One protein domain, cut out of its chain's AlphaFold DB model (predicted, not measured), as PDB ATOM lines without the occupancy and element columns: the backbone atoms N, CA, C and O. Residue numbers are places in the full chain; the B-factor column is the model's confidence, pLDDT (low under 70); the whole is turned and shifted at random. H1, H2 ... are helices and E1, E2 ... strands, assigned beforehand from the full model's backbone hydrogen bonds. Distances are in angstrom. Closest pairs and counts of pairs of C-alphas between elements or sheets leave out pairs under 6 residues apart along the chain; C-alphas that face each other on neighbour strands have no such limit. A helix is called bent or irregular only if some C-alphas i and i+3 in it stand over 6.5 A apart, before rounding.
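Overview. This is residues 2 to 170 of the 513 residues of a protein of Betaproteobacteria bacterium (UniProt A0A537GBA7). A small parallel sheet of three strands forms the core, with the long helix H5 along one face and the short helices H1 and H2 on the opposite face. The longest helix, H7, lies side by side with H5 and folds back from H6 in a helical hairpin, while H3 and H4 lie towards the E2 edge and a long loop reaches out past H6. The printed part has 169 residues, with seven named helices and three named strands in the order H1 E1 H2 E2 H3 H4 H5 E3 H6 H7; the sheet runs E2 E1 E3, and the class is mostly helix. The whole is compact, with a radius of gyration of the C-alphas of 17.0 A and spans of 53 by 42 by 28 A.

Along the chain. Find C-alpha 12 at (-4.021, -148.503, 61.144); from there E1 runs 13.8 A to residue 16. Beside it look for E2, residues 31 to 34, and E3, residues 124 to 128, 13.1 A long. H1 holds residues 2 to 7, H2 20 to 24, H3 41 to 49, H4 58 to 61 and H6 133 to 139. H5, residues 102 to 120, is 24.5 A long, has a kink of 26 degrees near residue 113 and is only just irregular, with C-alphas 114 and 117 6.7 A apart. H7 runs 32.7 A from C-alpha 144 at (-24.298, -121.348, 51.627) to C-alpha 166 at (5.468, -134.711, 49.736).

Arrangement. Start at E1, the inner strand: N 14 and O 31 of E2 are 2.8 A apart, and N 15 and O 126 of E3 are 2.8 A apart, both within hydrogen-bond range. E1, H2 and E2 form a strand-helix-strand unit, two parallel neighbour strands with a helix between, and its crossover is right-handed. H2 lies over E1 at a height over the sheet of 7.2 A, with C-alphas 14 and 21 closest at 5.3 A. H1 is on the same face, its closest C-alphas to E1 being 2 and 12 at 6.5 A. On the opposite face H5 runs along the strands, at 4 degrees to E1 on the local plane; C-alphas 16 and 108 are closest at 6.8 A. H5 and H7 touch at a shallow tilt of 13 degrees, the same way, closest at C-alphas 113 and 160, 6.2 A. H6 and H7 form a hairpin, closest at C-alphas 136 and 146, 5.6 A. H3 is on the sheet, its closest C-alphas to E2 being 43 and 31 at 7.2 A; H3 and H4 are close but not clearly touching, with C-alphas 44 and 58 closest at 7.7 A. Every O i to N i+4 pair is within hydrogen-bond range in H1, H3, H6 and H7, against 13 of 15 in H5 and 0 of 1 in H2, where 1 of 2 O i to N i+3 pairs is; H4 is too short for an i+4 pair.

Size, cuts and confidence. The two C-alphas farthest apart, of Lys 8 and Lys 86, are 56.3 A apart. The printed part has no cut, and the link from H4 to H5, residues 62 to 101, is long. The mean pLDDT of the printed part is 96.8, and no printed residue is under 70.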
ATOM      1  N   LEU A   2     -10.255-152.858  59.497       96.12
ATOM      2  CA  LEU A   2      -9.055-152.483  60.274       96.12
ATOM      3  C   LEU A   2      -8.504-153.627  61.141       96.12
ATOM      4  O   LEU A   2      -7.316-153.908  61.089       96.12
ATOM      5  N   GLN A   3      -9.371-154.386  61.818       95.06
ATOM      6  CA  GLN A   3      -8.956-155.578  62.578       95.06
ATOM      7  C   GLN A   3      -8.246-156.646  61.726       95.06
ATOM      8  O   GLN A   3      -7.327-157.297  62.207       95.06
ATOM      9  N   ALA A   4      -8.654-156.835  60.466       95.88
ATOM     10  CA  ALA A   4      -8.002-157.793  59.572       95.88
ATOM     11  C   ALA A   4      -6.625-157.281  59.112       95.88
ATOM     12  O   ALA A   4      -5.692-158.069  58.999       95.88
ATOM     13  N   ALA A   5      -6.490-155.967  58.903       97.44
ATOM     14  CA  ALA A   5      -5.208-155.327  58.623       97.44
ATOM     15  C   ALA A   5      -4.251-155.456  59.825       97.44
ATOM     16  O   ALA A   5      -3.138-155.957  59.673       97.44
ATOM     17  N   GLN A   6      -4.718-155.127  61.031       96.88
ATOM     18  CA  GLN A   6      -3.963-155.266  62.284       96.88
ATOM     19  C   GLN A   6      -3.515-156.715  62.532       96.88
ATOM     20  O   GLN A   6      -2.365-156.955  62.887       96.88
ATOM     21  N   ALA A   7      -4.386-157.702  62.283       95.56
ATOM     22  CA  ALA A   7      -4.042-159.122  62.408       95.56
ATOM     23  C   ALA A   7      -2.936-159.571  61.433       95.56
ATOM     24  O   ALA A   7      -2.256-160.561  61.691       95.56
ATOM     25  N   LYS A   8      -2.737-158.838  60.332       96.75
ATOM     26  CA  LYS A   8      -1.639-159.031  59.375       96.75
ATOM     27  C   LYS A   8      -0.381-158.220  59.737       96.75
ATOM     28  O   LYS A   8       0.598-158.241  59.000       96.75
ATOM     29  N   GLY A   9      -0.392-157.510  60.865       96.69
ATOM     30  CA  GLY A   9       0.708-156.653  61.308       96.69
ATOM     31  C   GLY A   9       0.733-155.270  60.654       96.69
ATOM     32  O   GLY A   9       1.727-154.567  60.799       96.69
ATOM     33  N   LEU A  10      -0.335-154.875  59.951       97.94
ATOM     34  CA  LEU A  10      -0.446-153.541  59.366       97.94
ATOM     35  C   LEU A  10      -0.836-152.509  60.427       97.94
ATOM     36  O   LEU A  10      -1.692-152.743  61.286       97.94
ATOM     37  N   THR A  11      -0.239-151.333  60.322       98.00
ATOM     38  CA  THR A  11      -0.565-150.165  61.134       98.00
ATOM     39  C   THR A  11      -1.839-149.501  60.613       98.00
ATOM     40  O   THR A  11      -2.081-149.422  59.408       98.00
ATOM     41  N   THR A  12      -2.703-149.039  61.519       98.56
ATOM     42  CA  THR A  12      -4.021-148.503  61.144       98.56
ATOM     43  C   THR A  12      -4.347-147.211  61.875       98.56
ATOM     44  O   THR A  12      -3.903-147.000  63.007       98.56
ATOM     45  N   ALA A  13      -5.135-146.356  61.222       98.50
ATOM     46  CA  ALA A  13      -5.648-145.124  61.803       98.50
ATOM     47  C   ALA A  13      -7.140-144.920  61.484       98.50
ATOM     48  O   ALA A  13      -7.595-145.196  60.374       98.50
ATOM     49  N   ALA A  14      -7.900-144.398  62.444       98.38
ATOM     50  CA  ALA A  14      -9.269-143.930  62.250       98.38
ATOM     51  C   ALA A  14      -9.387-142.477  62.725       98.38
ATOM     52  O   ALA A  14      -9.176-142.184  63.900       98.38
ATOM     53  N   ILE A  15      -9.703-141.564  61.809       98.50
ATOM     54  CA  ILE A  15      -9.714-140.119  62.055       98.50
ATOM     55  C   ILE A  15     -11.097-139.566  61.728       98.50
ATOM     56  O   ILE A  15     -11.639-139.934  60.689       98.50
ATOM     57  N   GLY A  16     -11.671-138.673  62.541       97.56
ATOM     58  CA  GLY A  16     -12.853-137.907  62.111       97.56
ATOM     59  C   GLY A  16     -14.029-137.839  63.085       97.56
ATOM     60  O   GLY A  16     -13.849-137.564  64.267       97.56
ATOM     61  N   LYS A  17     -15.255-138.016  62.572       96.62
ATOM     62  CA  LYS A  17     -16.509-137.855  63.334       96.62
ATOM     63  C   LYS A  17     -16.557-138.802  64.533       96.62
ATOM     64  O   LYS A  17     -16.388-140.014  64.370       96.62
ATOM     65  N   PHE A  18     -16.866-138.264  65.716       93.31
ATOM     66  CA  PHE A  18     -17.065-139.074  66.924       93.31
ATOM     67  C   PHE A  18     -18.089-140.199  66.695       93.31
ATOM     68  O   PHE A  18     -19.110-140.015  66.024       93.31
ATOM     69  N   GLY A  19     -17.806-141.384  67.238       92.94
ATOM     70  CA  GLY A  19     -18.615-142.592  67.062       92.94
ATOM     71  C   GLY A  19     -18.389-143.286  65.714       92.94
ATOM     72  O   GLY A  19     -18.131-144.488  65.689       92.94
ATOM     73  N   ALA A  20     -18.421-142.545  64.603       94.50
ATOM     74  CA  ALA A  20     -18.269-143.109  63.261       94.50
ATOM     75  C   ALA A  20     -16.816-143.480  62.922       94.50
ATOM     76  O   ALA A  20     -16.574-144.546  62.358       94.50
ATOM     77  N   ALA A  21     -15.838-142.662  63.321       94.50
ATOM     78  CA  ALA A  21     -14.430-143.052  63.283       94.50
ATOM     79  C   ALA A  21     -14.147-144.146  64.328       94.50
ATOM     80  O   ALA A  21     -13.540-145.169  64.011       94.50
ATOM     81  N   PHE A  22     -14.671-143.982  65.550       93.19
ATOM     82  CA  PHE A  22     -14.475-144.934  66.647       93.19
ATOM     83  C   PHE A  22     -14.933-146.358  66.303       93.19
ATOM     84  O   PHE A  22     -14.200-147.306  66.572       93.19
ATOM     85  N   ILE A  23     -16.103-146.547  65.677       94.56
ATOM     86  CA  ILE A  23     -16.613-147.897  65.374       94.56
ATOM     87  C   ILE A  23     -15.707-148.672  64.404       94.56
ATOM     88  O   ILE A  23     -15.688-149.904  64.442       94.56
ATOM     89  N   GLN A  24     -14.907-147.978  63.584       95.06
ATOM     90  CA  GLN A  24     -13.953-148.623  62.674       95.06
ATOM     91  C   GLN A  24     -12.834-149.345  63.433       95.06
ATOM     92  O   GLN A  24     -12.352-150.380  62.964       95.06
ATOM     93  N   ASP A  25     -12.466-148.844  64.615       94.69
ATOM     94  CA  ASP A  25     -11.439-149.420  65.484       94.69
ATOM     95  C   ASP A  25     -11.864-149.441  66.962       94.69
ATOM     96  O   ASP A  25     -11.114-149.087  67.870       94.69
ATOM     97  N   TYR A  26     -13.090-149.895  67.236       91.25
ATOM     98  CA  TYR A  26     -13.638-149.902  68.600       91.25
ATOM     99  C   TYR A  26     -12.859-150.812  69.571       91.25
ATOM    100  O   TYR A  26     -12.965-150.656  70.788       91.25
ATOM    101  N   LYS A  27     -12.080-151.769  69.038       90.00
ATOM    102  CA  LYS A  27     -11.154-152.621  69.806       90.00
ATOM    103  C   LYS A  27      -9.816-151.937  70.103       90.00
ATOM    104  O   LYS A  27      -9.037-152.498  70.867       90.00
ATOM    105  N   ARG A  28      -9.582-150.743  69.546       84.75
ATOM    106  CA  ARG A  28      -8.413-149.886  69.782       84.75
ATOM    107  C   ARG A  28      -7.094-150.590  69.433       84.75
ATOM    108  O   ARG A  28      -6.155-150.569  70.224       84.75
ATOM    109  N   GLY A  29      -7.056-151.265  68.280       91.75
ATOM    110  CA  GLY A  29      -5.859-151.968  67.801       91.75
ATOM    111  C   GLY A  29      -4.854-151.060  67.083       91.75
ATOM    112  O   GLY A  29      -3.679-151.406  66.986       91.75
ATOM    113  N   GLY A  30      -5.301-149.907  66.590       96.12
ATOM    114  CA  GLY A  30      -4.499-148.858  65.972       96.12
ATOM    115  C   GLY A  30      -4.679-147.517  66.680       96.12
ATOM    116  O   GLY A  30      -4.911-147.453  67.889       96.12
ATOM    117  N   ILE A  31      -4.532-146.433  65.921       97.62
ATOM    118  CA  ILE A  31      -4.715-145.066  66.417       97.62
ATOM    119  C   ILE A  31      -6.118-144.578  66.065       97.62
ATOM    120  O   ILE A  31      -6.556-144.705  64.924       97.62
ATOM    121  N   VAL A  32      -6.795-143.949  67.022       97.94
ATOM    122  CA  VAL A  32      -8.057-143.245  66.789       97.94
ATOM    123  C   VAL A  32      -7.891-141.790  67.205       97.94
ATOM    124  O   VAL A  32      -7.482-141.510  68.328       97.94
ATOM    125  N   LEU A  33      -8.207-140.860  66.313       98.25
ATOM    126  CA  LEU A  33      -8.314-139.440  66.633       98.25
ATOM    127  C   LEU A  33      -9.645-138.931  66.102       98.25
ATOM    128  O   LEU A  33      -9.781-138.650  64.912       98.25
ATOM    129  N   ASP A  34     -10.626-138.812  66.980       96.69
ATOM    130  CA  ASP A  34     -11.908-138.227  66.622       96.69
ATOM    131  C   ASP A  34     -12.119-136.877  67.314       96.69
ATOM    132  O   ASP A  34     -11.238-136.345  67.994       96.69
ATOM    133  N   GLU A  35     -13.276-136.270  67.075       96.00
ATOM    134  CA  GLU A  35     -13.621-134.976  67.665       96.00
ATOM    135  C   GLU A  35     -13.745-135.003  69.198       96.00
ATOM    136  O   GLU A  35     -13.779-133.933  69.805       96.00
ATOM    137  N   ASP A  36     -13.829-136.183  69.815       95.50
ATOM    138  CA  ASP A  36     -14.034-136.368  71.253       95.50
ATOM    139  C   ASP A  36     -12.749-136.799  71.975       95.50
ATOM    140  O   ASP A  36     -12.454-136.293  73.061       95.50
ATOM    141  N   ALA A  37     -11.946-137.682  71.367       96.50
ATOM    142  CA  ALA A  37     -10.763-138.253  72.002       96.50
ATOM    143  C   ALA A  37      -9.628-138.643  71.033       96.50
ATOM    144  O   ALA A  37      -9.839-139.087  69.904       96.50
ATOM    145  N   ALA A  38      -8.390-138.561  71.537       97.81
ATOM    146  CA  ALA A  38      -7.209-139.202  70.950       97.81
ATOM    147  C   ALA A  38      -6.887-140.514  71.685       97.81
ATOM    148  O   ALA A  38      -6.767-140.508  72.908       97.81
ATOM    149  N   MET A  39      -6.713-141.621  70.960       97.19
ATOM    150  CA  MET A  39      -6.472-142.975  71.476       97.19
ATOM    151  C   MET A  39      -5.403-143.719  70.660       97.19
ATOM    152  O   MET A  39      -5.329-143.518  69.447       97.19
ATOM    153  N   PRO A  40      -4.590-144.607  71.270       96.81
ATOM    154  CA  PRO A  40      -4.527-144.965  72.698       96.81
ATOM    155  C   PRO A  40      -3.752-143.938  73.556       96.81
ATOM    156  O   PRO A  40      -3.275-142.924  73.050       96.81
ATOM    157  N   LEU A  41      -3.593-144.206  74.864       97.44
ATOM    158  CA  LEU A  41      -2.979-143.269  75.824       97.44
ATOM    159  C   LEU A  41      -1.568-142.834  75.419       97.44
ATOM    160  O   LEU A  41      -1.181-141.685  75.627       97.44
ATOM    161  N   THR A  42      -0.792-143.749  74.839       97.25
ATOM    162  CA  THR A  42       0.546-143.455  74.317       97.25
ATOM    163  C   THR A  42       0.484-142.396  73.223       97.25
ATOM    164  O   THR A  42       1.186-141.397  73.322       97.25
ATOM    165  N   PHE A  43      -0.424-142.548  72.259       98.00
ATOM    166  CA  PHE A  43      -0.635-141.579  71.188       98.00
ATOM    167  C   PHE A  43      -1.108-140.216  71.713       98.00
ATOM    168  O   PHE A  43      -0.569-139.184  71.319       98.00
ATOM    169  N   ALA A  44      -2.047-140.192  72.666       98.31
ATOM    170  CA  ALA A  44      -2.497-138.944  73.289       98.31
ATOM    171  C   ALA A  44      -1.338-138.185  73.969       98.31
ATOM    172  O   ALA A  44      -1.180-136.977  73.787       98.31
ATOM    173  N   ARG A  45      -0.479-138.895  74.713       98.19
ATOM    174  CA  ARG A  45       0.707-138.304  75.358       98.19
ATOM    175  C   ARG A  45       1.731-137.806  74.344       98.19
ATOM    176  O   ARG A  45       2.351-136.769  74.567       98.19
ATOM    177  N   GLU A  46       1.924-138.537  73.252       98.19
ATOM    178  CA  GLU A  46       2.827-138.143  72.174       98.19
ATOM    179  C   GLU A  46       2.367-136.862  71.473       98.19
ATOM    180  O   GLU A  46       3.189-135.968  71.274       98.19
ATOM    181  N   LEU A  47       1.074-136.744  71.151       98.19
ATOM    182  CA  LEU A  47       0.496-135.529  70.574       98.19
ATOM    183  C   LEU A  47       0.682-134.325  71.499       98.19
ATOM    184  O   LEU A  47       1.202-133.298  71.063       98.19
ATOM    185  N   GLN A  48       0.345-134.473  72.784       97.50
ATOM    186  CA  GLN A  48       0.515-133.395  73.759       97.50
ATOM    187  C   GLN A  48       1.991-133.002  73.920       97.50
ATOM    188  O   GLN A  48       2.318-131.820  73.957       97.50
ATOM    189  N   LYS A  49       2.912-133.977  73.947       97.56
ATOM    190  CA  LYS A  49       4.360-133.709  73.979       97.56
ATOM    191  C   LYS A  49       4.848-132.991  72.716       97.56
ATOM    192  O   LYS A  49       5.787-132.205  72.791       97.56
ATOM    193  N   ALA A  50       4.226-133.264  71.572       97.31
ATOM    194  CA  ALA A  50       4.498-132.593  70.306       97.31
ATOM    195  C   ALA A  50       3.808-131.218  70.179       97.31
ATOM    196  O   ALA A  50       3.945-130.578  69.141       97.31
ATOM    197  N   GLY A  51       3.104-130.752  71.217       96.69
ATOM    198  CA  GLY A  51       2.469-129.433  71.254       96.69
ATOM    199  C   GLY A  51       1.083-129.369  70.610       96.69
ATOM    200  O   GLY A  51       0.565-128.275  70.410       96.69
ATOM    201  N   TYR A  52       0.467-130.509  70.288       97.88
ATOM    202  CA  TYR A  52      -0.915-130.535  69.812       97.88
ATOM    203  C   TYR A  52      -1.885-130.526  70.995       97.88
ATOM    204  O   TYR A  52      -1.807-131.383  71.878       97.88
ATOM    205  N   ALA A  53      -2.830-129.584  70.978       97.75
ATOM    206  CA  ALA A  53      -4.006-129.635  71.838       97.75
ATOM    207  C   ALA A  53      -4.792-130.921  71.566       97.75
ATOM    208  O   ALA A  53      -4.953-131.303  70.415       97.75
ATOM    209  N   LEU A  54      -5.307-131.574  72.601       98.25
ATOM    210  CA  LEU A  54      -6.124-132.776  72.473       98.25
ATOM    211  C   LEU A  54      -7.617-132.419  72.470       98.25
ATOM    212  O   LEU A  54      -8.009-131.443  73.117       98.25
ATOM    213  N   PRO A  55      -8.481-133.221  71.819       97.56
ATOM    214  CA  PRO A  55      -9.924-133.130  72.019       97.56
ATOM    215  C   PRO A  55     -10.272-133.115  73.511       97.56
ATOM    216  O   PRO A  55      -9.716-133.899  74.291       97.56
ATOM    217  N   ARG A  56     -11.176-132.221  73.923       96.06
ATOM    218  CA  ARG A  56     -11.421-131.901  75.341       96.06
ATOM    219  C   ARG A  56     -11.767-133.121  76.202       96.06
ATOM    220  O   ARG A  56     -11.417-133.159  77.380       96.06
ATOM    221  N   ASN A  57     -12.426-134.120  75.621       96.25
ATOM    222  CA  ASN A  57     -12.870-135.318  76.328       96.25
ATOM    223  C   ASN A  57     -11.861-136.474  76.267       96.25
ATOM    224  O   ASN A  57     -12.140-137.545  76.800       96.25
ATOM    225  N   THR A  58     -10.651-136.261  75.731       97.19
ATOM    226  CA  THR A  58      -9.609-137.301  75.639       97.19
ATOM    227  C   THR A  58      -9.295-137.945  76.992       97.19
ATOM    228  O   THR A  58      -9.029-139.142  77.062       97.19
ATOM    229  N   VAL A  59      -9.370-137.186  78.089       96.75
ATOM    230  CA  VAL A  59      -9.157-137.706  79.452       96.75
ATOM    231  C   VAL A  59     -10.178-138.772  79.858       96.75
ATOM    232  O   VAL A  59      -9.840-139.664  80.628       96.75
ATOM    233  N   ASN A  60     -11.392-138.733  79.299       95.25
ATOM    234  CA  ASN A  60     -12.467-139.682  79.599       95.25
ATOM    235  C   ASN A  60     -12.270-141.038  78.901       95.25
ATOM    236  O   ASN A  60     -12.996-141.988  79.188       95.25
ATOM    237  N   ALA A  61     -11.303-141.149  77.985       93.50
ATOM    238  CA  ALA A  61     -10.984-142.405  77.310       93.50
ATOM    239  C   ALA A  61     -10.136-143.365  78.172       93.50
ATOM    240  O   ALA A  61      -9.911-144.510  77.751       93.50
ATOM    241  N   TYR A  62      -9.674-142.907  79.345       95.38
ATOM    242  CA  TYR A  62      -8.698-143.570  80.215       95.38
ATOM    243  C   TYR A  62      -9.102-143.523  81.690       95.38
ATOM    244  O   TYR A  62     -10.005-142.783  82.078       95.38
ATOM    245  N   ASP A  63      -8.380-144.277  82.518       96.31
ATOM    246  CA  ASP A  63      -8.516-144.201  83.970       96.31
ATOM    247  C   ASP A  63      -8.213-142.789  84.492       96.31
ATOM    248  O   ASP A  63      -7.352-142.068  83.969       96.31
ATOM    249  N   ALA A  64      -8.907-142.405  85.563       95.00
ATOM    250  CA  ALA A  64      -8.756-141.094  86.179       95.00
ATOM    251  C   ALA A  64      -7.283-140.806  86.536       95.00
ATOM    252  O   ALA A  64      -6.620-141.598  87.202       95.00
ATOM    253  N   GLY A  65      -6.770-139.657  86.085       94.19
ATOM    254  CA  GLY A  65      -5.385-139.229  86.319       94.19
ATOM    255  C   GLY A  65      -4.342-139.810  85.354       94.19
ATOM    256  O   GLY A  65      -3.195-139.369  85.379       94.19
ATOM    257  N   ALA A  66      -4.708-140.736  84.458       97.06
ATOM    258  CA  ALA A  66      -3.773-141.295  83.476       97.06
ATOM    259  C   ALA A  66      -3.295-140.259  82.437       97.06
ATOM    260  O   ALA A  66      -2.201-140.391  81.872       97.06
ATOM    261  N   LEU A  67      -4.101-139.225  82.198       97.44
ATOM    262  CA  LEU A  67      -3.795-138.089  81.339       97.44
ATOM    263  C   LEU A  67      -4.338-136.810  81.981       97.44
ATOM    264  O   LEU A  67      -5.484-136.770  82.422       97.44
ATOM    265  N   VAL A  68      -3.522-135.761  81.987       96.81
ATOM    266  CA  VAL A  68      -3.934-134.396  82.322       96.81
ATOM    267  C   VAL A  68      -3.686-133.550  81.082       96.81
ATOM    268  O   VAL A  68      -2.593-133.615  80.508       96.81
ATOM    269  N   LEU A  69      -4.710-132.818  80.644       97.19
ATOM    270  CA  LEU A  69      -4.585-131.896  79.519       97.19
ATOM    271  C   LEU A  69      -3.664-130.734  79.896       97.19
ATOM    272  O   LEU A  69      -3.648-130.301  81.050       97.19
ATOM    273  N   ALA A  70      -2.925-130.212  78.923       95.31
ATOM    274  CA  ALA A  70      -2.167-128.981  79.095       95.31
ATOM    275  C   ALA A  70      -3.090-127.828  79.536       95.31
ATOM    276  O   ALA A  70      -4.257-127.761  79.145       95.31
ATOM    277  N   ASN A  71      -2.573-126.901  80.347       94.38
ATOM    278  CA  ASN A  71      -3.372-125.790  80.882       94.38
ATOM    279  C   ASN A  71      -3.959-124.892  79.775       94.38
ATOM    280  O   ASN A  71      -5.015-124.292  79.957       94.38
ATOM    281  N   ASP A  72      -3.283-124.813  78.633       94.12
ATOM    282  CA  ASP A  72      -3.637-124.041  77.444       94.12
ATOM    283  C   ASP A  72      -4.294-124.887  76.337       94.12
ATOM    284  O   ASP A  72      -4.475-124.404  75.222       94.12
ATOM    285  N   ASN A  73      -4.706-126.128  76.634       96.69
ATOM    286  CA  ASN A  73      -5.255-127.064  75.645       96.69
ATOM    287  C   ASN A  73      -6.473-126.511  74.882       96.69
ATOM    288  O   ASN A  73      -6.658-126.805  73.704       96.69
ATOM    289  N   GLY A  74      -7.333-125.738  75.550       95.12
ATOM    290  CA  GLY A  74      -8.581-125.255  74.956       95.12
ATOM    291  C   GLY A  74      -9.498-126.394  74.482       95.12
ATOM    292  O   GLY A  74      -9.523-127.475  75.076       95.12
ATOM    293  N   ASP A  75     -10.262-126.130  73.420       95.62
ATOM    294  CA  ASP A  75     -11.156-127.091  72.763       95.62
ATOM    295  C   ASP A  75     -10.957-127.020  71.232       95.62
ATOM    296  O   ASP A  75     -11.598-126.201  70.560       95.62
ATOM    297  N   PRO A  76     -10.026-127.815  70.669       96.19
ATOM    298  CA  PRO A  76      -9.658-127.720  69.255       96.19
ATOM    299  C   PRO A  76     -10.766-128.205  68.309       96.19
ATOM    300  O   PRO A  76     -10.733-127.904  67.114       96.19
ATOM    301  N   THR A  77     -11.760-128.933  68.827       96.06
ATOM    302  CA  THR A  77     -12.842-129.558  68.054       96.06
ATOM    303  C   THR A  77     -14.206-128.910  68.303       96.06
ATOM    304  O   THR A  77     -15.217-129.381  67.780       96.06
ATOM    305  N   ALA A  78     -14.244-127.776  69.012       93.81
ATOM    306  CA  ALA A  78     -15.468-127.035  69.299       93.81
ATOM    307  C   ALA A  78     -16.235-126.629  68.016       93.81
ATOM    308  O   ALA A  78     -15.700-125.873  67.182       93.81
ATOM    309  N   PRO A  79     -17.515-127.024  67.871       90.50
ATOM    310  CA  PRO A  79     -18.312-126.676  66.701       90.50
ATOM    311  C   PRO A  79     -18.639-125.177  66.662       90.50
ATOM    312  O   PRO A  79     -18.578-124.470  67.674       90.50
ATOM    313  N   ILE A  80     -18.994-124.679  65.480       92.62
ATOM    314  CA  ILE A  80     -19.592-123.352  65.309       92.62
ATOM    315  C   ILE A  80     -21.062-123.424  65.774       92.62
ATOM    316  O   ILE A  80     -21.762-124.371  65.413       92.62
ATOM    317  N   PRO A  81     -21.562-122.466  66.578       95.25
ATOM    318  CA  PRO A  81     -22.970-122.438  66.971       95.25
ATOM    319  C   PRO A  81     -23.917-122.226  65.783       95.25
ATOM    320  O   PRO A  81     -23.678-121.370  64.930       95.25
ATOM    321  N   ILE A  82     -25.036-122.956  65.774       97.19
ATOM    322  CA  ILE A  82     -26.085-122.809  64.756       97.19
ATOM    323  C   ILE A  82     -26.778-121.452  64.914       97.19
ATOM    324  O   ILE A  82     -27.326-121.160  65.980       97.19
ATOM    325  N   GLN A  83     -26.826-120.668  63.838       97.62
ATOM    326  CA  GLN A  83     -27.589-119.425  63.785       97.62
ATOM    327  C   GLN A  83     -29.077-119.730  63.605       97.62
ATOM    328  O   GLN A  83     -29.470-120.493  62.719       97.62
ATOM    329  N   ARG A  84     -29.917-119.155  64.469       97.75
ATOM    330  CA  ARG A  84     -31.358-119.434  64.534       97.75
ATOM    331  C   ARG A  84     -32.182-118.293  63.942       97.75
ATOM    332  O   ARG A  84     -31.744-117.148  63.891       97.75
ATOM    333  N   MET A  85     -33.383-118.635  63.494       97.88
ATOM    334  CA  MET A  85     -34.451-117.695  63.167       97.88
ATOM    335  C   MET A  85     -34.973-116.995  64.434       97.88
ATOM    336  O   MET A  85     -34.631-117.376  65.555       97.88
ATOM    337  N   LYS A  86     -35.848-115.993  64.268       96.94
ATOM    338  CA  LYS A  86     -36.504-115.269  65.375       96.94
ATOM    339  C   LYS A  86     -37.320-116.169  66.303       96.94
ATOM    340  O   LYS A  86     -37.521-115.823  67.464       96.94
ATOM    341  N   ASP A  87     -37.759-117.328  65.815       95.00
ATOM    342  CA  ASP A  87     -38.425-118.337  66.640       95.00
ATOM    343  C   ASP A  87     -37.500-118.980  67.695       95.00
ATOM    344  O   ASP A  87     -37.983-119.641  68.612       95.00
ATOM    345  N   GLY A  88     -36.181-118.762  67.597       95.94
ATOM    346  CA  GLY A  88     -35.167-119.257  68.526       95.94
ATOM    347  C   GLY A  88     -34.860-120.751  68.402       95.94
ATOM    348  O   GLY A  88     -33.961-121.238  69.086       95.94
ATOM    349  N   GLN A  89     -35.559-121.480  67.528       96.12
ATOM    350  CA  GLN A  89     -35.494-122.939  67.428       96.12
ATOM    351  C   GLN A  89     -35.007-123.401  66.060       96.12
ATOM    352  O   GLN A  89     -34.112-124.242  65.958       96.12
ATOM    353  N   THR A  90     -35.572-122.870  64.983       96.81
ATOM    354  CA  THR A  90     -35.259-123.304  63.624       96.81
ATOM    355  C   THR A  90     -34.003-122.592  63.134       96.81
ATOM    356  O   THR A  90     -33.801-121.405  63.375       96.81
ATOM    357  N   ALA A  91     -33.096-123.323  62.482       97.62
ATOM    358  CA  ALA A  91     -31.888-122.722  61.925       97.62
ATOM    359  C   ALA A  91     -32.241-121.716  60.820       97.62
ATOM    360  O   ALA A  91     -33.205-121.917  60.079       97.62
ATOM    361  N   ASN A  92     -31.464-120.647  60.681       98.00
ATOM    362  CA  ASN A  92     -31.648-119.675  59.611       98.00
ATOM    363  C   ASN A  92     -30.990-120.190  58.316       98.00
ATOM    364  O   ASN A  92     -29.763-120.255  58.264       98.00
ATOM    365  N   PRO A  93     -31.749-120.541  57.260       97.62
ATOM    366  CA  PRO A  93     -31.170-121.117  56.046       97.62
ATOM    367  C   PRO A  93     -30.420-120.084  55.186       97.62
ATOM    368  O   PRO A  93     -29.712-120.463  54.255       97.62
ATOM    369  N   LEU A  94     -30.561-118.789  55.499       97.69
ATOM    370  CA  LEU A  94     -29.797-117.699  54.887       97.69
ATOM    371  C   LEU A  94     -28.440-117.463  55.563       97.69
ATOM    372  O   LEU A  94     -27.694-116.587  55.123       97.69
ATOM    373  N   ASP A  95     -28.130-118.200  56.633       97.88
ATOM    374  CA  ASP A  95     -26.867-118.053  57.341       97.88
ATOM    375  C   ASP A  95     -25.651-118.357  56.447       97.88
ATOM    376  O   ASP A  95     -25.709-119.175  55.523       97.88
ATOM    377  N   ARG A  96     -24.540-117.670  56.737       96.94
ATOM    378  CA  ARG A  96     -23.270-117.774  56.003       96.94
ATOM    379  C   ARG A  96     -22.053-117.876  56.925       96.94
ATOM    380  O   ARG A  96     -20.948-117.531  56.511       96.94
ATOM    381  N   THR A  97     -22.236-118.293  58.179       95.25
ATOM    382  CA  THR A  97     -21.121-118.411  59.137       95.25
ATOM    383  C   THR A  97     -20.156-119.556  58.817       95.25
ATOM    384  O   THR A  97     -19.044-119.573  59.346       95.25
ATOM    385  N   GLY A  98     -20.532-120.462  57.909       95.44
ATOM    386  CA  GLY A  98     -19.705-121.555  57.404       95.44
ATOM    387  C   GLY A  98     -20.096-122.927  57.954       95.44
ATOM    388  O   GLY A  98     -21.048-123.075  58.724       95.44
ATOM    389  N   ALA A  99     -19.354-123.950  57.532       97.31
ATOM    390  CA  ALA A  99     -19.564-125.330  57.961       97.31
ATOM    391  C   ALA A  99     -19.366-125.499  59.474       97.31
ATOM    392  O   ALA A  99     -18.361-125.053  60.041       97.31
ATOM    393  N   LEU A 100     -20.298-126.194  60.133       97.31
ATOM    394  CA  LEU A 100     -20.357-126.269  61.596       97.31
ATOM    395  C   LEU A 100     -19.100-126.887  62.216       97.31
ATOM    396  O   LEU A 100     -18.681-126.488  63.305       97.31
ATOM    397  N   SER A 101     -18.479-127.831  61.516       96.25
ATOM    398  CA  SER A 101     -17.327-128.590  62.008       96.25
ATOM    399  C   SER A 101     -15.991-128.063  61.473       96.25
ATOM    400  O   SER A 101     -14.955-128.695  61.683       96.25
ATOM    401  N   ARG A 102     -15.976-126.894  60.809       94.88
ATOM    402  CA  ARG A 102     -14.797-126.381  60.090       94.88
ATOM    403  C   ARG A 102     -13.542-126.259  60.944       94.88
ATOM    404  O   ARG A 102     -12.459-126.629  60.497       94.88
ATOM    405  N   ARG A 103     -13.667-125.765  62.179       93.12
ATOM    406  CA  ARG A 103     -12.519-125.645  63.097       93.12
ATOM    407  C   ARG A 103     -11.973-127.012  63.505       93.12
ATOM    408  O   ARG A 103     -10.775-127.240  63.370       93.12
ATOM    409  N   GLY A 104     -12.857-127.917  63.922       95.75
ATOM    410  CA  GLY A 104     -12.470-129.260  64.348       95.75
ATOM    411  C   GLY A 104     -11.838-130.070  63.224       95.75
ATOM    412  O   GLY A 104     -10.778-130.654  63.420       95.75
ATOM    413  N   PHE A 105     -12.413-130.042  62.022       97.00
ATOM    414  CA  PHE A 105     -11.849-130.777  60.891       97.00
ATOM    415  C   PHE A 105     -10.568-130.161  60.344       97.00
ATOM    416  O   PHE A 105      -9.695-130.906  59.915       97.00
ATOM    417  N   ARG A 106     -10.377-128.839  60.451       96.50
ATOM    418  CA  ARG A 106      -9.058-128.244  60.208       96.50
ATOM    419  C   ARG A 106      -8.012-128.837  61.154       96.50
ATOM    420  O   ARG A 106      -6.999-129.323  60.667       96.50
ATOM    421  N   TYR A 107      -8.285-128.860  62.460       97.88
ATOM    422  CA  TYR A 107      -7.388-129.455  63.456       97.88
ATOM    423  C   TYR A 107      -7.126-130.949  63.189       97.88
ATOM    424  O   TYR A 107      -5.973-131.370  63.143       97.88
ATOM    425  N   LEU A 108      -8.169-131.754  62.965       98.44
ATOM    426  CA  LEU A 108      -8.017-133.191  62.703       98.44
ATOM    427  C   LEU A 108      -7.181-133.449  61.447       98.44
ATOM    428  O   LEU A 108      -6.329-134.336  61.444       98.44
ATOM    429  N   THR A 109      -7.387-132.656  60.392       98.50
ATOM    430  CA  THR A 109      -6.566-132.721  59.185       98.50
ATOM    431  C   THR A 109      -5.136-132.269  59.451       98.50
ATOM    432  O   THR A 109      -4.239-132.950  58.970       98.50
ATOM    433  N   ASP A 110      -4.901-131.201  60.225       98.50
ATOM    434  CA  ASP A 110      -3.556-130.749  60.623       98.50
ATOM    435  C   ASP A 110      -2.795-131.884  61.325       98.50
ATOM    436  O   ASP A 110      -1.713-132.271  60.889       98.50
ATOM    437  N   VAL A 111      -3.391-132.507  62.349       98.75
ATOM    438  CA  VAL A 111      -2.765-133.635  63.058       98.75
ATOM    439  C   VAL A 111      -2.557-134.828  62.129       98.75
ATOM    440  O   VAL A 111      -1.503-135.469  62.167       98.75
ATOM    441  N   PHE A 112      -3.537-135.142  61.279       98.75
ATOM    442  CA  PHE A 112      -3.422-136.266  60.361       98.75
ATOM    443  C   PHE A 112      -2.262-136.081  59.384       98.75
ATOM    444  O   PHE A 112      -1.394-136.953  59.291       98.75
ATOM    445  N   VAL A 113      -2.210-134.941  58.694       98.75
ATOM    446  CA  VAL A 113      -1.188-134.699  57.680       98.75
ATOM    447  C   VAL A 113       0.170-134.443  58.320       98.75
ATOM    448  O   VAL A 113       1.137-135.087  57.929       98.75
ATOM    449  N   ASP A 114       0.274-133.581  59.330       98.50
ATOM    450  CA  ASP A 114       1.567-133.106  59.831       98.50
ATOM    451  C   ASP A 114       2.168-133.969  60.942       98.50
ATOM    452  O   ASP A 114       3.386-133.944  61.136       98.50
ATOM    453  N   TYR A 115       1.363-134.796  61.616       98.62
ATOM    454  CA  TYR A 115       1.855-135.718  62.636       98.62
ATOM    455  C   TYR A 115       1.671-137.192  62.263       98.62
ATOM    456  O   TYR A 115       2.653-137.936  62.228       98.62
ATOM    457  N   ILE A 116       0.444-137.641  61.984       98.69
ATOM    458  CA  ILE A 116       0.141-139.076  61.850       98.69
ATOM    459  C   ILE A 116       0.797-139.670  60.603       98.69
ATOM    460  O   ILE A 116       1.527-140.651  60.729       98.69
ATOM    461  N   LEU A 117       0.599-139.078  59.421       98.62
ATOM    462  CA  LEU A 117       1.205-139.587  58.187       98.62
ATOM    463  C   LEU A 117       2.742-139.704  58.296       98.62
ATOM    464  O   LEU A 117       3.248-140.818  58.170       98.62
ATOM    465  N   PRO A 118       3.515-138.644  58.612       98.25
ATOM    466  CA  PRO A 118       4.976-138.735  58.634       98.25
ATOM    467  C   PRO A 118       5.545-139.595  59.774       98.25
ATOM    468  O   PRO A 118       6.570-140.253  59.575       98.25
ATOM    469  N   ASN A 119       4.918-139.602  60.960       98.06
ATOM    470  CA  ASN A 119       5.492-140.242  62.152       98.06
ATOM    471  C   ASN A 119       4.920-141.633  62.443       98.06
ATOM    472  O   ASN A 119       5.627-142.472  62.997       98.06
ATOM    473  N   LYS A 120       3.644-141.875  62.120       97.94
ATOM    474  CA  LYS A 120       2.946-143.141  62.405       97.94
ATOM    475  C   LYS A 120       2.796-144.026  61.176       97.94
ATOM    476  O   LYS A 120       2.676-145.231  61.353       97.94
ATOM    477  N   LYS A 121       2.861-143.440  59.973       98.00
ATOM    478  CA  LYS A 121       2.914-144.144  58.683       98.00
ATOM    479  C   LYS A 121       1.866-145.266  58.559       98.00
ATOM    480  O   LYS A 121       2.250-146.398  58.289       98.00
ATOM    481  N   PRO A 122       0.570-144.973  58.797       98.19
ATOM    482  CA  PRO A 122      -0.470-145.994  58.761       98.19
ATOM    483  C   PRO A 122      -0.575-146.632  57.369       98.19
ATOM    484  O   PRO A 122      -0.704-145.918  56.377       98.19
ATOM    485  N   ASP A 123      -0.605-147.964  57.310       98.44
ATOM    486  CA  ASP A 123      -0.814-148.732  56.074       98.44
ATOM    487  C   ASP A 123      -2.275-148.668  55.590       98.44
ATOM    488  O   ASP A 123      -2.558-148.805  54.402       98.44
ATOM    489  N   LEU A 124      -3.224-148.466  56.513       98.50
ATOM    490  CA  LEU A 124      -4.645-148.298  56.206       98.50
ATOM    491  C   LEU A 124      -5.288-147.263  57.134       98.50
ATOM    492  O   LEU A 124      -5.317-147.432  58.355       98.50
ATOM    493  N   THR A 125      -5.862-146.213  56.544       98.44
ATOM    494  CA  THR A 125      -6.570-145.156  57.278       98.44
ATOM    495  C   THR A 125      -8.030-145.064  56.848       98.44
ATOM    496  O   THR A 125      -8.323-145.066  55.656       98.44
ATOM    497  N   ILE A 126      -8.942-144.920  57.814       98.12
ATOM    498  CA  ILE A 126     -10.292-144.397  57.571       98.12
ATOM    499  C   ILE A 126     -10.352-142.953  58.057       98.12
ATOM    500  O   ILE A 126     -10.210-142.698  59.250       98.12
ATOM    501  N   PHE A 127     -10.586-142.015  57.140       98.12
ATOM    502  CA  PHE A 127     -10.867-140.618  57.468       98.12
ATOM    503  C   PHE A 127     -12.363-140.353  57.270       98.12
ATOM    504  O   PHE A 127     -12.850-140.319  56.143       98.12
ATOM    505  N   TRP A 128     -13.104-140.181  58.362       97.81
ATOM    506  CA  TRP A 128     -14.550-139.981  58.355       97.81
ATOM    507  C   TRP A 128     -14.902-138.505  58.545       97.81
ATOM    508  O   TRP A 128     -14.943-138.006  59.674       97.81
ATOM    509  N   SER A 129     -15.208-137.793  57.460       95.94
ATOM    510  CA  SER A 129     -15.701-136.416  57.584       95.94
ATOM    511  C   SER A 129     -17.091-136.360  58.224       95.94
ATOM    512  O   SER A 129     -17.962-137.163  57.903       95.94
ATOM    513  N   LYS A 130     -17.314-135.407  59.138       95.56
ATOM    514  CA  LYS A 130     -18.653-135.088  59.668       95.56
ATOM    515  C   LYS A 130     -19.468-134.244  58.685       95.56
ATOM    516  O   LYS A 130     -20.679-134.137  58.823       95.56
ATOM    517  N   GLU A 131     -18.816-133.614  57.718       96.12
ATOM    518  CA  GLU A 131     -19.462-132.720  56.767       96.12
ATOM    519  C   GLU A 131     -19.689-133.421  55.416       96.12
ATOM    520  O   GLU A 131     -18.903-134.296  55.046       96.12
ATOM    521  N   PRO A 132     -20.726-133.046  54.645       96.69
ATOM    522  CA  PRO A 132     -21.679-131.967  54.920       96.69
ATOM    523  C   PRO A 132     -22.860-132.370  55.825       96.69
ATOM    524  O   PRO A 132     -23.781-131.578  55.972       96.69
ATOM    525  N   ASP A 133     -22.864-133.567  56.422       97.25
ATOM    526  CA  ASP A 133     -23.975-134.111  57.227       97.25
ATOM    527  C   ASP A 133     -24.450-133.157  58.341       97.25
ATOM    528  O   ASP A 133     -25.597-132.708  58.333       97.25
ATOM    529  N   ALA A 134     -23.560-132.740  59.247       96.75
ATOM    530  CA  ALA A 134     -23.948-131.851  60.348       96.75
ATOM    531  C   ALA A 134     -24.509-130.503  59.860       96.75
ATOM    532  O   ALA A 134     -25.506-130.003  60.394       96.75
ATOM    533  N   THR A 135     -23.885-129.912  58.838       98.00
ATOM    534  CA  THR A 135     -24.315-128.624  58.285       98.00
ATOM    535  C   THR A 135     -25.612-128.742  57.479       98.00
ATOM    536  O   THR A 135     -26.470-127.862  57.577       98.00
ATOM    537  N   ASN A 136     -25.810-129.842  56.747       97.62
ATOM    538  CA  ASN A 136     -27.056-130.139  56.043       97.62
ATOM    539  C   ASN A 136     -28.206-130.358  57.024       97.62
ATOM    540  O   ASN A 136     -29.284-129.808  56.807       97.62
ATOM    541  N   HIS A 137     -27.979-131.070  58.130       97.75
ATOM    542  CA  HIS A 137     -28.979-131.198  59.186       97.75
ATOM    543  C   HIS A 137     -29.455-129.844  59.711       97.75
ATOM    544  O   HIS A 137     -30.658-129.612  59.861       97.75
ATOM    545  N   ALA A 138     -28.519-128.935  59.984       97.44
ATOM    546  CA  ALA A 138     -28.857-127.621  60.503       97.44
ATOM    547  C   ALA A 138     -29.558-126.753  59.454       97.44
ATOM    548  O   ALA A 138     -30.680-126.310  59.686       97.44
ATOM    549  N   TYR A 139     -28.918-126.509  58.310       98.00
ATOM    550  CA  TYR A 139     -29.324-125.450  57.380       98.00
ATOM    551  C   TYR A 139     -30.051-125.949  56.130       98.00
ATOM    552  O   TYR A 139     -30.795-125.182  55.525       98.00
ATOM    553  N   GLY A 140     -29.922-127.232  55.796       97.31
ATOM    554  CA  GLY A 140     -30.490-127.848  54.598       97.31
ATOM    555  C   GLY A 140     -29.481-127.927  53.440       97.31
ATOM    556  O   GLY A 140     -28.610-127.051  53.326       97.31
ATOM    557  N   PRO A 141     -29.578-128.955  52.575       97.31
ATOM    558  CA  PRO A 141     -28.751-129.075  51.375       97.31
ATOM    559  C   PRO A 141     -28.851-127.841  50.469       97.31
ATOM    560  O   PRO A 141     -29.919-127.258  50.313       97.31
ATOM    561  N   GLY A 142     -27.738-127.436  49.853       96.81
ATOM    562  CA  GLY A 142     -27.719-126.347  48.859       96.81
ATOM    563  C   GLY A 142     -27.592-124.939  49.431       96.81
ATOM    564  O   GLY A 142     -27.287-124.002  48.697       96.81
ATOM    565  N   THR A 143     -27.748-124.777  50.743       98.00
ATOM    566  CA  THR A 143     -27.472-123.506  51.425       98.00
ATOM    567  C   THR A 143     -25.992-123.117  51.358       98.00
ATOM    568  O   THR A 143     -25.119-123.955  51.115       98.00
ATOM    569  N   TYR A 144     -25.680-121.844  51.621       97.75
ATOM    570  CA  TYR A 144     -24.298-121.348  51.627       97.75
ATOM    571  C   TYR A 144     -23.390-122.157  52.557       97.75
ATOM    572  O   TYR A 144     -22.290-122.537  52.158       97.75
ATOM    573  N   ASN A 145     -23.870-122.476  53.759       98.00
ATOM    574  CA  ASN A 145     -23.117-123.287  54.710       98.00
ATOM    575  C   ASN A 145     -22.930-124.730  54.209       98.00
ATOM    576  O   ASN A 145     -21.837-125.273  54.332       98.00
ATOM    577  N   SER A 146     -23.953-125.341  53.599       97.56
ATOM    578  CA  SER A 146     -23.854-126.678  52.986       97.56
ATOM    579  C   SER A 146     -22.781-126.726  51.889       97.56
ATOM    580  O   SER A 146     -21.947-127.632  51.862       97.56
ATOM    581  N   ILE A 147     -22.738-125.708  51.023       97.88
ATOM    582  CA  ILE A 147     -21.720-125.581  49.970       97.88
ATOM    583  C   ILE A 147     -20.325-125.381  50.576       97.88
ATOM    584  O   ILE A 147     -19.369-126.015  50.129       97.88
ATOM    585  N   ASP A 148     -20.200-124.547  51.614       97.88
ATOM    586  CA  ASP A 148     -18.944-124.370  52.350       97.88
ATOM    587  C   ASP A 148     -18.454-125.689  52.974       97.88
ATOM    588  O   ASP A 148     -17.266-126.000  52.921       97.88
ATOM    589  N   ALA A 149     -19.372-126.507  53.490       97.81
ATOM    590  CA  ALA A 149     -19.078-127.818  54.060       97.81
ATOM    591  C   ALA A 149     -18.563-128.811  53.003       97.81
ATOM    592  O   ALA A 149     -17.593-129.528  53.247       97.81
ATOM    593  N   THR A 150     -19.140-128.810  51.795       96.62
ATOM    594  CA  THR A 150     -18.587-129.575  50.664       96.62
ATOM    595  C   THR A 150     -17.204-129.065  50.256       96.62
ATOM    596  O   THR A 150     -16.293-129.869  50.070       96.62
ATOM    597  N   LYS A 151     -17.015-127.742  50.172       97.81
ATOM    598  CA  LYS A 151     -15.712-127.135  49.856       97.81
ATOM    599  C   LYS A 151     -14.644-127.514  50.884       97.81
ATOM    600  O   LYS A 151     -13.510-127.793  50.515       97.81
ATOM    601  N   MET A 152     -15.001-127.578  52.163       97.12
ATOM    602  CA  MET A 152     -14.092-128.034  53.213       97.12
ATOM    603  C   MET A 152     -13.584-129.461  52.962       97.12
ATOM    604  O   MET A 152     -12.402-129.723  53.152       97.12
ATOM    605  N   ASN A 153     -14.442-130.387  52.522       97.25
ATOM    606  CA  ASN A 153     -14.011-131.755  52.213       97.25
ATOM    607  C   ASN A 153     -13.023-131.805  51.037       97.25
ATOM    608  O   ASN A 153     -12.071-132.583  51.081       97.25
ATOM    609  N   ASP A 154     -13.215-130.955  50.025       97.69
ATOM    610  CA  ASP A 154     -12.263-130.794  48.919       97.69
ATOM    611  C   ASP A 154     -10.909-130.248  49.413       97.69
ATOM    612  O   ASP A 154      -9.856-130.808  49.107       97.69
ATOM    613  N   GLU A 155     -10.926-129.234  50.286       98.00
ATOM    614  CA  GLU A 155      -9.721-128.693  50.932       98.00
ATOM    615  C   GLU A 155      -8.973-129.769  51.744       98.00
ATOM    616  O   GLU A 155      -7.745-129.867  51.670       98.00
ATOM    617  N   ILE A 156      -9.696-130.604  52.499       97.81
ATOM    618  CA  ILE A 156      -9.120-131.722  53.264       97.81
ATOM    619  C   ILE A 156      -8.452-132.725  52.323       97.81
ATOM    620  O   ILE A 156      -7.285-133.069  52.531       97.81
ATOM    621  N   LEU A 157      -9.159-133.163  51.277       97.62
ATOM    622  CA  LEU A 157      -8.621-134.101  50.294       97.62
ATOM    623  C   LEU A 157      -7.355-133.546  49.635       97.62
ATOM    624  O   LEU A 157      -6.338-134.241  49.576       97.62
ATOM    625  N   GLY A 158      -7.386-132.283  49.202       98.44
ATOM    626  CA  GLY A 158      -6.243-131.616  48.587       98.44
ATOM    627  C   GLY A 158      -5.007-131.620  49.490       98.44
ATOM    628  O   GLY A 158      -3.902-131.915  49.030       98.44
ATOM    629  N   ARG A 159      -5.183-131.376  50.794       98.62
ATOM    630  CA  ARG A 159      -4.087-131.418  51.778       98.62
ATOM    631  C   ARG A 159      -3.539-132.824  51.998       98.62
ATOM    632  O   ARG A 159      -2.322-132.985  52.085       98.62
ATOM    633  N   VAL A 160      -4.405-133.835  52.064       98.31
ATOM    634  CA  VAL A 160      -3.984-135.239  52.199       98.31
ATOM    635  C   VAL A 160      -3.184-135.679  50.971       98.31
ATOM    636  O   VAL A 160      -2.074-136.185  51.121       98.31
ATOM    637  N   VAL A 161      -3.683-135.411  49.760       98.44
ATOM    638  CA  VAL A 161      -2.987-135.733  48.502       98.44
ATOM    639  C   VAL A 161      -1.649-134.993  48.403       98.44
ATOM    640  O   VAL A 161      -0.633-135.595  48.052       98.44
ATOM    641  N   ALA A 162      -1.611-133.705  48.759       98.69
ATOM    642  CA  ALA A 162      -0.368-132.937  48.786       98.69
ATOM    643  C   ALA A 162       0.660-133.547  49.753       98.69
ATOM    644  O   ALA A 162       1.840-133.639  49.412       98.69
ATOM    645  N   LYS A 163       0.220-134.023  50.925       98.69
ATOM    646  CA  LYS A 163       1.103-134.679  51.893       98.69
ATOM    647  C   LYS A 163       1.609-136.034  51.402       98.69
ATOM    648  O   LYS A 163       2.797-136.306  51.532       98.69
ATOM    649  N   ILE A 164       0.751-136.848  50.787       98.50
ATOM    650  CA  ILE A 164       1.134-138.126  50.158       98.50
ATOM    651  C   ILE A 164       2.221-137.899  49.099       98.50
ATOM    652  O   ILE A 164       3.233-138.600  49.094       98.50
ATOM    653  N   ARG A 165       2.071-136.871  48.252       98.50
ATOM    654  CA  ARG A 165       3.102-136.475  47.275       98.50
ATOM    655  C   ARG A 165       4.394-136.023  47.945       98.50
ATOM    656  O   ARG A 165       5.464-136.479  47.554       98.50
ATOM    657  N   GLN A 166       4.305-135.176  48.972       98.56
ATOM    658  CA  GLN A 166       5.468-134.711  49.736       98.56
ATOM    659  C   GLN A 166       6.262-135.877  50.349       98.56
ATOM    660  O   GLN A 166       7.487-135.820  50.408       98.56
ATOM    661  N   LEU A 167       5.572-136.928  50.800       98.44
ATOM    662  CA  LEU A 167       6.177-138.129  51.381       98.44
ATOM    663  C   LEU A 167       6.676-139.138  50.329       98.44
ATOM    664  O   LEU A 167       7.318-140.120  50.697       98.44
ATOM    665  N   GLY A 168       6.411-138.905  49.038       98.31
ATOM    666  CA  GLY A 168       6.802-139.798  47.945       98.31
ATOM    667  C   GLY A 168       5.934-141.056  47.816       98.31
ATOM    668  O   GLY A 168       6.392-142.048  47.259       98.31
ATOM    669  N   TRP A 169       4.701-141.040  48.330       98.38
ATOM    670  CA  TRP A 169       3.814-142.215  48.397       98.38
ATOM    671  C   TRP A 169       2.788-142.303  47.258       98.38
ATOM    672  O   TRP A 169       1.982-143.226  47.222       98.38
ATOM    673  N   GLU A 170       2.808-141.371  46.301       96.69
ATOM    674  CA  GLU A 170       1.801-141.290  45.226       96.69
ATOM    675  C   GLU A 170       1.683-142.582  44.397       96.69
ATOM    676  O   GLU A 170       0.591-142.950  43.982       96.69
TER     677      GLU A 170